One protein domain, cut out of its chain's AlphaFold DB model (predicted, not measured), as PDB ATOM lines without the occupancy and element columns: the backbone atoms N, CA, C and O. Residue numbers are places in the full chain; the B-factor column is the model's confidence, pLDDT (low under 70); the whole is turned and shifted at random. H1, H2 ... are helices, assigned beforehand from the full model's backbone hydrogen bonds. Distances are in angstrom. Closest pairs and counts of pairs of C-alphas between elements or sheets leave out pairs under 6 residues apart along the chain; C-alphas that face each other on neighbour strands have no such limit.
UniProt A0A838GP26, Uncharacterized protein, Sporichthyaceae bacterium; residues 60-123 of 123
ATOM      1  N   THR A  60    -141.403  21.958  77.925       56.59
ATOM      2  CA  THR A  60    -140.235  22.865  77.952       56.59
ATOM      3  C   THR A  60    -139.549  23.028  76.590       56.59
ATOM      4  O   THR A  60    -138.696  23.896  76.401       56.59
ATOM      5  N   GLY A  61    -139.909  22.195  75.616       60.41
ATOM      6  CA  GLY A  61    -139.194  22.107  74.350       60.41
ATOM      7  C   GLY A  61    -139.428  23.220  73.355       60.41
ATOM      8  O   GLY A  61    -138.496  23.692  72.706       60.41
ATOM      9  N   VAL A  62    -140.676  23.663  73.254       67.38
ATOM     10  CA  VAL A  62    -141.061  24.701  72.297       67.38
ATOM     11  C   VAL A  62    -140.369  26.020  72.648       67.38
ATOM     12  O   VAL A  62    -139.820  26.682  71.770       67.38
ATOM     13  N   VAL A  63    -140.284  26.350  73.939       66.81
ATOM     14  CA  VAL A  63    -139.614  27.567  74.422       66.81
ATOM     15  C   VAL A  63    -138.121  27.562  74.077       66.81
ATOM     16  O   VAL A  63    -137.601  28.568  73.599       66.81
ATOM     17  N   ALA A  64    -137.432  26.429  74.252       66.31
ATOM     18  CA  ALA A  64    -136.005  26.315  73.948       66.31
ATOM     19  C   ALA A  64    -135.701  26.460  72.446       66.31
ATOM     20  O   ALA A  64    -134.680  27.040  72.066       66.31
ATOM     21  N   ILE A  65    -136.589  25.956  71.586       74.31
ATOM     22  CA  ILE A  65    -136.453  26.083  70.132       74.31
ATOM     23  C   ILE A  65    -136.643  27.540  69.705       74.31
ATOM     24  O   ILE A  65    -135.825  28.045  68.939       74.31
ATOM     25  N   VAL A  66    -137.661  28.223  70.238       79.31
ATOM     26  CA  VAL A  66    -137.970  29.618  69.883       79.31
ATOM     27  C   VAL A  66    -136.892  30.579  70.381       79.31
ATOM     28  O   VAL A  66    -136.357  31.354  69.594       79.31
ATOM     29  N   LEU A  67    -136.492  30.506  71.657       74.81
ATOM     30  CA  LEU A  67    -135.375  31.326  72.153       74.81
ATOM     31  C   LEU A  67    -134.096  31.039  71.369       74.81
ATOM     32  O   LEU A  67    -133.296  31.927  71.079       74.81
ATOM     33  N   GLY A  68    -133.924  29.771  71.012       74.75
ATOM     34  CA  GLY A  68    -132.809  29.322  70.227       74.75
ATOM     35  C   GLY A  68    -132.745  29.937  68.832       74.75
ATOM     36  O   GLY A  68    -131.681  30.408  68.432       74.75
ATOM     37  N   SER A  69    -133.842  29.906  68.081       78.19
ATOM     38  CA  SER A  69    -133.896  30.455  66.725       78.19
ATOM     39  C   SER A  69    -133.730  31.971  66.729       78.19
ATOM     40  O   SER A  69    -132.972  32.489  65.914       78.19
ATOM     41  N   VAL A  70    -134.347  32.669  67.688       78.38
ATOM     42  CA  VAL A  70    -134.204  34.124  67.849       78.38
ATOM     43  C   VAL A  70    -132.757  34.498  68.162       78.38
ATOM     44  O   VAL A  70    -132.198  35.381  67.513       78.38
ATOM     45  N   GLY A  71    -132.115  33.790  69.096       78.31
ATOM     46  CA  GLY A  71    -130.707  34.019  69.417       78.31
ATOM     47  C   GLY A  71    -129.790  33.783  68.215       78.31
ATOM     48  O   GLY A  71    -128.911  34.595  67.938       78.31
ATOM     49  N   THR A  72    -130.019  32.709  67.455       82.62
ATOM     50  CA  THR A  72    -129.250  32.428  66.236       82.62
ATOM     51  C   THR A  72    -129.468  33.494  65.163       82.62
ATOM     52  O   THR A  72    -128.496  33.940  64.561       82.62
ATOM     53  N   ALA A  73    -130.709  33.936  64.948       79.19
ATOM     54  CA  ALA A  73    -131.022  34.985  63.983       79.19
ATOM     55  C   ALA A  73    -130.345  36.312  64.355       79.19
ATOM     56  O   ALA A  73    -129.716  36.938  63.507       79.19
ATOM     57  N   PHE A  74    -130.395  36.702  65.630       79.06
ATOM     58  CA  PHE A  74    -129.728  37.910  66.114       79.06
ATOM     59  C   PHE A  74    -128.210  37.853  65.897       79.06
ATOM     60  O   PHE A  74    -127.626  38.778  65.336       79.06
ATOM     61  N   VAL A  75    -127.572  36.738  66.270       81.31
ATOM     62  CA  VAL A  75    -126.129  36.538  66.069       81.31
ATOM     63  C   VAL A  75    -125.762  36.577  64.583       81.31
ATOM     64  O   VAL A  75    -124.752  37.179  64.227       81.31
ATOM     65  N   ALA A  76    -126.589  35.995  63.711       80.69
ATOM     66  CA  ALA A  76    -126.370  36.028  62.268       80.69
ATOM     67  C   ALA A  76    -126.420  37.458  61.705       80.69
ATOM     68  O   ALA A  76    -125.566  37.811  60.897       80.69
ATOM     69  N   VAL A  77    -127.360  38.294  62.162       81.06
ATOM     70  CA  VAL A  77    -127.451  39.707  61.748       81.06
ATOM     71  C   VAL A  77    -126.215  40.489  62.190       81.06
ATOM     72  O   VAL A  77    -125.632  41.219  61.390       81.06
ATOM     73  N   VAL A  78    -125.772  40.305  63.437       78.62
ATOM     74  CA  VAL A  78    -124.566  40.971  63.952       78.62
ATOM     75  C   VAL A  78    -123.331  40.558  63.148       78.62
ATOM     76  O   VAL A  78    -122.597  41.422  62.672       78.62
ATOM     77  N   LEU A  79    -123.133  39.257  62.920       82.00
ATOM     78  CA  LEU A  79    -122.033  38.752  62.093       82.00
ATOM     79  C   LEU A  79    -122.094  39.284  60.659       82.00
ATOM     80  O   LEU A  79    -121.070  39.707  60.132       82.00
ATOM     81  N   ALA A  80    -123.275  39.305  60.044       82.31
ATOM     82  CA  ALA A  80    -123.448  39.834  58.697       82.31
ATOM     83  C   ALA A  80    -123.059  41.316  58.627       82.31
ATOM     84  O   ALA A  80    -122.310  41.701  57.734       82.31
ATOM     85  N   SER A  81    -123.494  42.132  59.593       76.88
ATOM     86  CA  SER A  81    -123.086  43.540  59.658       76.88
ATOM     87  C   SER A  81    -121.569  43.687  59.794       76.88
ATOM     88  O   SER A  81    -120.964  44.435  59.035       76.88
ATOM     89  N   TYR A  82    -120.931  42.903  60.668       77.75
ATOM     90  CA  TYR A  82    -119.477  42.919  60.826       77.75
ATOM     91  C   TYR A  82    -118.746  42.577  59.521       77.75
ATOM     92  O   TYR A  82    -117.806  43.272  59.151       77.75
ATOM     93  N   LEU A  83    -119.202  41.550  58.794       83.75
ATOM     94  CA  LEU A  83    -118.621  41.160  57.506       83.75
ATOM     95  C   LEU A  83    -118.771  42.254  56.440       83.75
ATOM     96  O   LEU A  83    -117.849  42.469  55.662       83.75
ATOM     97  N   VAL A  84    -119.899  42.972  56.416       83.44
ATOM     98  CA  VAL A  84    -120.136  44.073  55.463       83.44
ATOM     99  C   VAL A  84    -119.183  45.253  55.688       83.44
ATOM    100  O   VAL A  84    -118.801  45.912  54.722       83.44
ATOM    101  N   PHE A  85    -118.785  45.517  56.935       82.31
ATOM    102  CA  PHE A  85    -117.861  46.606  57.289       82.31
ATOM    103  C   PHE A  85    -116.408  46.146  57.466       82.31
ATOM    104  O   PHE A  85    -115.562  46.928  57.897       82.31
ATOM    105  N   LEU A  86    -116.102  44.890  57.139       83.19
ATOM    106  CA  LEU A  86    -114.806  44.292  57.435       83.19
ATOM    107  C   LEU A  86    -113.669  44.970  56.662       83.19
ATOM    108  O   LEU A  86    -112.660  45.308  57.274       83.19
ATOM    109  N   ASP A  87    -113.861  45.248  55.368       82.12
ATOM    110  CA  ASP A  87    -112.863  45.947  54.539       82.12
ATOM    111  C   ASP A  87    -112.522  47.341  55.094       82.12
ATOM    112  O   ASP A  87    -111.351  47.720  55.185       82.12
ATOM    113  N   GLU A  88    -113.538  48.084  55.540       77.81
ATOM    114  CA  GLU A  88    -113.392  49.425  56.119       77.81
ATOM    115  C   GLU A  88    -112.565  49.380  57.408       77.81
ATOM    116  O   GLU A  88    -111.628  50.154  57.603       77.81
ATOM    117  N   ILE A  89    -112.868  48.407  58.272       79.62
ATOM    118  CA  ILE A  89    -112.144  48.180  59.524       79.62
ATOM    119  C   ILE A  89    -110.691  47.777  59.245       79.62
ATOM    120  O   ILE A  89    -109.787  48.253  59.931       79.62
ATOM    121  N   THR A  90    -110.444  46.914  58.255       81.75
ATOM    122  CA  THR A  90    -109.074  46.508  57.899       81.75
ATOM    123  C   THR A  90    -108.261  47.680  57.361       81.75
ATOM    124  O   THR A  90    -107.150  47.908  57.827       81.75
ATOM    125  N   THR A  91    -108.854  48.498  56.490       81.62
ATOM    126  CA  THR A  91    -108.209  49.689  55.925       81.62
ATOM    127  C   THR A  91    -107.889  50.722  57.008       81.62
ATOM    128  O   THR A  91    -106.795  51.289  57.036       81.62
ATOM    129  N   TYR A  92    -108.812  50.930  57.953       80.75
ATOM    130  CA  TYR A  92    -108.569  51.764  59.129       80.75
ATOM    131  C   TYR A  92    -107.410  51.233  59.980       80.75
ATOM    132  O   TYR A  92    -106.543  52.008  60.379       80.75
ATOM    133  N   ASN A  93    -107.369  49.924  60.244       82.56
ATOM    134  CA  ASN A  93    -106.307  49.313  61.044       82.56
ATOM    135  C   ASN A  93    -104.935  49.432  60.373       82.56
ATOM    136  O   ASN A  93    -103.966  49.757  61.056       82.56
ATOM    137  N   ASP A  94    -104.857  49.237  59.058       85.25
ATOM    138  CA  ASP A  94    -103.614  49.393  58.300       85.25
ATOM    139  C   ASP A  94    -103.125  50.852  58.322       85.25
ATOM    140  O   ASP A  94    -101.944  51.115  58.560       85.25
ATOM    141  N   CYS A  95    -104.041  51.818  58.174       83.31
ATOM    142  CA  CYS A  95    -103.745  53.250  58.291       83.31
ATOM    143  C   CYS A  95    -103.268  53.621  59.704       83.31
ATOM    144  O   CYS A  95    -102.242  54.284  59.880       83.31
ATOM    145  N   ASN A  96    -103.982  53.151  60.728       85.06
ATOM    146  CA  ASN A  96    -103.687  53.453  62.123       85.06
ATOM    147  C   ASN A  96    -102.385  52.790  62.597       85.06
ATOM    148  O   ASN A  96    -101.644  53.378  63.379       85.06
ATOM    149  N   SER A  97    -102.049  51.603  62.084       83.94
ATOM    150  CA  SER A  97    -100.785  50.932  62.402       83.94
ATOM    151  C   SER A  97     -99.556  51.710  61.913       83.94
ATOM    152  O   SER A  97     -98.468  51.519  62.455       83.94
ATOM    153  N   GLY A  98     -99.708  52.574  60.903       80.62
ATOM    154  CA  GLY A  98     -98.661  53.489  60.432       80.62
ATOM    155  C   GLY A  98     -98.692  54.877  61.088       80.62
ATOM    156  O   GLY A  98     -97.756  55.665  60.915       80.62
ATOM    157  N   ALA A  99     -99.747  55.204  61.839       81.31
ATOM    158  CA  ALA A  99     -99.965  56.529  62.404       81.31
ATOM    159  C   ALA A  99     -99.181  56.719  63.715       81.31
ATOM    160  O   ALA A  99     -99.521  56.175  64.759       81.31
ATOM    161  N   ASN A 100     -98.136  57.551  63.680       82.06
ATOM    162  CA  ASN A 100     -97.325  57.877  64.865       82.06
ATOM    163  C   ASN A 100     -97.777  59.158  65.593       82.06
ATOM    164  O   ASN A 100     -97.220  59.516  66.629       82.06
ATOM    165  N   THR A 101     -98.764  59.883  65.058       86.44
ATOM    166  CA  THR A 101     -99.246  61.153  65.622       86.44
ATOM    167  C   THR A 101    -100.768  61.169  65.713       86.44
ATOM    168  O   THR A 101    -101.464  60.575  64.890       86.44
ATOM    169  N   LYS A 102    -101.303  61.915  66.689       84.31
ATOM    170  CA  LYS A 102    -102.756  62.068  66.888       84.31
ATOM    171  C   LYS A 102    -103.474  62.681  65.683       84.31
ATOM    172  O   LYS A 102    -104.649  62.416  65.467       84.31
ATOM    173  N   GLN A 103    -102.760  63.473  64.887       85.38
ATOM    174  CA  GLN A 103    -103.298  64.062  63.666       85.38
ATOM    175  C   GLN A 103    -103.426  63.030  62.535       85.38
ATOM    176  O   GLN A 103    -104.410  63.054  61.804       85.38
ATOM    177  N   ALA A 104    -102.478  62.092  62.424       77.88
ATOM    178  CA  ALA A 104    -102.577  60.981  61.479       77.88
ATOM    179  C   ALA A 104    -103.699  60.003  61.872       77.88
ATOM    180  O   ALA A 104    -104.459  59.568  61.014       77.88
ATOM    181  N   GLU A 105    -103.860  59.735  63.171       81.19
ATOM    182  CA  GLU A 105    -104.963  58.920  63.703       81.19
ATOM    183  C   GLU A 105    -106.339  59.533  63.366       81.19
ATOM    184  O   GLU A 105    -107.242  58.827  62.916       81.19
ATOM    185  N   ALA A 106    -106.485  60.859  63.500       83.94
ATOM    186  CA  ALA A 106    -107.711  61.571  63.129       83.94
ATOM    187  C   ALA A 106    -108.018  61.487  61.624       83.94
ATOM    188  O   ALA A 106    -109.165  61.292  61.237       83.94
ATOM    189  N   ALA A 107    -106.996  61.565  60.768       83.88
ATOM    190  CA  ALA A 107    -107.185  61.405  59.329       83.88
ATOM    191  C   ALA A 107    -107.644  59.981  58.962       83.88
ATOM    192  O   ALA A 107    -108.483  59.816  58.077       83.88
ATOM    193  N   CYS A 108    -107.140  58.950  59.650       84.50
ATOM    194  CA  CYS A 108    -107.584  57.570  59.435       84.50
ATOM    195  C   CYS A 108    -109.050  57.362  59.858       84.50
ATOM    196  O   CYS A 108    -109.801  56.680  59.160       84.50
ATOM    197  N   SER A 109    -109.482  57.951  60.977       84.25
ATOM    198  CA  SER A 109    -110.866  57.804  61.455       84.25
ATOM    199  C   SER A 109    -111.875  58.566  60.594       84.25
ATOM    200  O   SER A 109    -112.989  58.087  60.379       84.25
ATOM    201  N   GLU A 110    -111.478  59.710  60.042       87.94
ATOM    202  CA  GLU A 110    -112.318  60.494  59.135       87.94
ATOM    203  C   GLU A 110    -112.585  59.741  57.821       87.94
ATOM    204  O   GLU A 110    -113.728  59.682  57.370       87.94
ATOM    205  N   ARG A 111    -111.570  59.047  57.280       84.50
ATOM    206  CA  ARG A 111    -111.726  58.149  56.119       84.50
ATOM    207  C   ARG A 111    -112.735  57.031  56.379       84.50
ATOM    208  O   ARG A 111    -113.671  56.866  55.603       84.50
ATOM    209  N   LEU A 112    -112.599  56.335  57.510       83.38
ATOM    210  CA  LEU A 112    -113.518  55.267  57.924       83.38
ATOM    211  C   LEU A 112    -114.977  55.755  57.989       83.38
ATOM    212  O   LEU A 112    -115.891  55.065  57.536       83.38
ATOM    213  N   LEU A 113    -115.208  56.946  58.553       84.69
ATOM    214  CA  LEU A 113    -116.545  57.540  58.650       84.69
ATOM    215  C   LEU A 113    -117.118  57.912  57.283       84.69
ATOM    216  O   LEU A 113    -118.314  57.731  57.047       84.69
ATOM    217  N   GLU A 114    -116.286  58.438  56.393       86.75
ATOM    218  CA  GLU A 114    -116.704  58.849  55.059       86.75
ATOM    219  C   GLU A 114    -117.076  57.647  54.184       86.75
ATOM    220  O   GLU A 114    -118.108  57.658  53.508       86.75
ATOM    221  N   ASP A 115    -116.308  56.563  54.270       84.06
ATOM    222  CA  ASP A 115    -116.595  55.334  53.538       84.06
ATOM    223  C   ASP A 115    -117.808  54.585  54.112       84.06
ATOM    224  O   ASP A 115    -118.678  54.131  53.358       84.06
ATOM    225  N   ALA A 116    -117.980  54.580  55.440       82.69
ATOM    226  CA  ALA A 116    -119.207  54.097  56.071       82.69
ATOM    227  C   ALA A 116    -120.439  54.914  55.635       82.69
ATOM    228  O   ALA A 116    -121.486  54.345  55.315       82.69
ATOM    229  N   ARG A 117    -120.320  56.247  55.567       83.94
ATOM    230  CA  ARG A 117    -121.385  57.148  55.099       83.94
ATOM    231  C   ARG A 117    -121.748  56.887  53.635       83.94
ATOM    232  O   ARG A 117    -122.939  56.828  53.326       83.94
ATOM    233  N   ARG A 118    -120.759  56.660  52.761       85.75
ATOM    234  CA  ARG A 118    -120.979  56.265  51.358       85.75
ATOM    235  C   ARG A 118    -121.730  54.942  51.245       85.75
ATOM    236  O   ARG A 118    -122.716  54.875  50.514       85.75
ATOM    237  N   ARG A 119    -121.326  53.908  51.993       79.44
ATOM    238  CA  ARG A 119    -122.011  52.598  51.983       79.44
ATOM    239  C   ARG A 119    -123.449  52.673  52.508       79.44
ATOM    240  O   ARG A 119    -124.297  51.915  52.049       79.44
ATOM    241  N   LEU A 120    -123.731  53.584  53.441       82.06
ATOM    242  CA  LEU A 120    -125.076  53.820  53.983       82.06
ATOM    243  C   LEU A 120    -125.937  54.760  53.119       82.06
ATOM    244  O   LEU A 120    -127.107  54.961  53.437       82.06
ATOM    245  N   GLY A 121    -125.384  55.338  52.046       80.94
ATOM    246  CA  GLY A 121    -126.096  56.284  51.180       80.94
ATOM    247  C   GLY A 121    -126.417  57.622  51.856       80.94
ATOM    248  O   GLY A 121    -127.364  58.295  51.464       80.94
ATOM    249  N   LEU A 122    -125.657  57.994  52.891       80.31
ATOM    250  CA  LEU A 122    -125.828  59.231  53.665       80.31
ATOM    251  C   LEU A 122    -124.856  60.344  53.215       80.31
ATOM    252  O   LEU A 122    -124.586  61.260  53.996       80.31
ATOM    253  N   GLY A 123    -124.260  60.200  52.026       58.88
ATOM    254  CA  GLY A 123    -123.215  61.064  51.463       58.88
ATOM    255  C   GLY A 123    -123.726  61.992  50.377       58.88
ATOM    256  O   GLY A 123    -124.605  61.553  49.604       58.88
TER     257      GLY A 123
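Overview. This is residues 60 to 123 of the 123 residues of an uncharacterized protein of Sporichthyaceae bacterium (UniProt A0A838GP26). A long helical arm, H1, of which residues 60 to 83 stick out free, leads into a small helical hairpin of H2 and H3, side by side. The arm makes much of the length. The printed part has 64 residues, with three named helices in the order H1, H2, H3 and no named strand: all helix. It is extended, with a radius of gyration of the C-alphas of 18.0 A and spans of 57 by 27 by 15 A.

Along the chain. H1, residues 60 to 84, begins at C-alpha 60 (-140.235, 22.865, 77.952) and measures 36.9 A from first to last C-alpha. H2, residues 86 to 98, measures 18.8 A. H3, residues 102 to 119, measures 26.1 A and ends at C-alpha 119 (-122.011, 52.598, 51.983).

Arrangement. H1 and H2 meet only through their link; H1 and H3 are apart. The hairpin's H2 and H3 touch, their closest C-alphas, Asn 96 and Glu 105, 5.8 A apart. They run opposite ways at a shallow tilt of 13 degrees. Every O i to N i+4 pair is within hydrogen-bond range in H3, 20 of 21 in H1 and 8 of 9 in H2.

Size, cuts and confidence. The farthest C-alphas, Thr 60 and Thr 101, are 57.4 A apart. The printed part has no cut, and both links are tight. Residues 60 to 64 and 123 have pLDDT under 70.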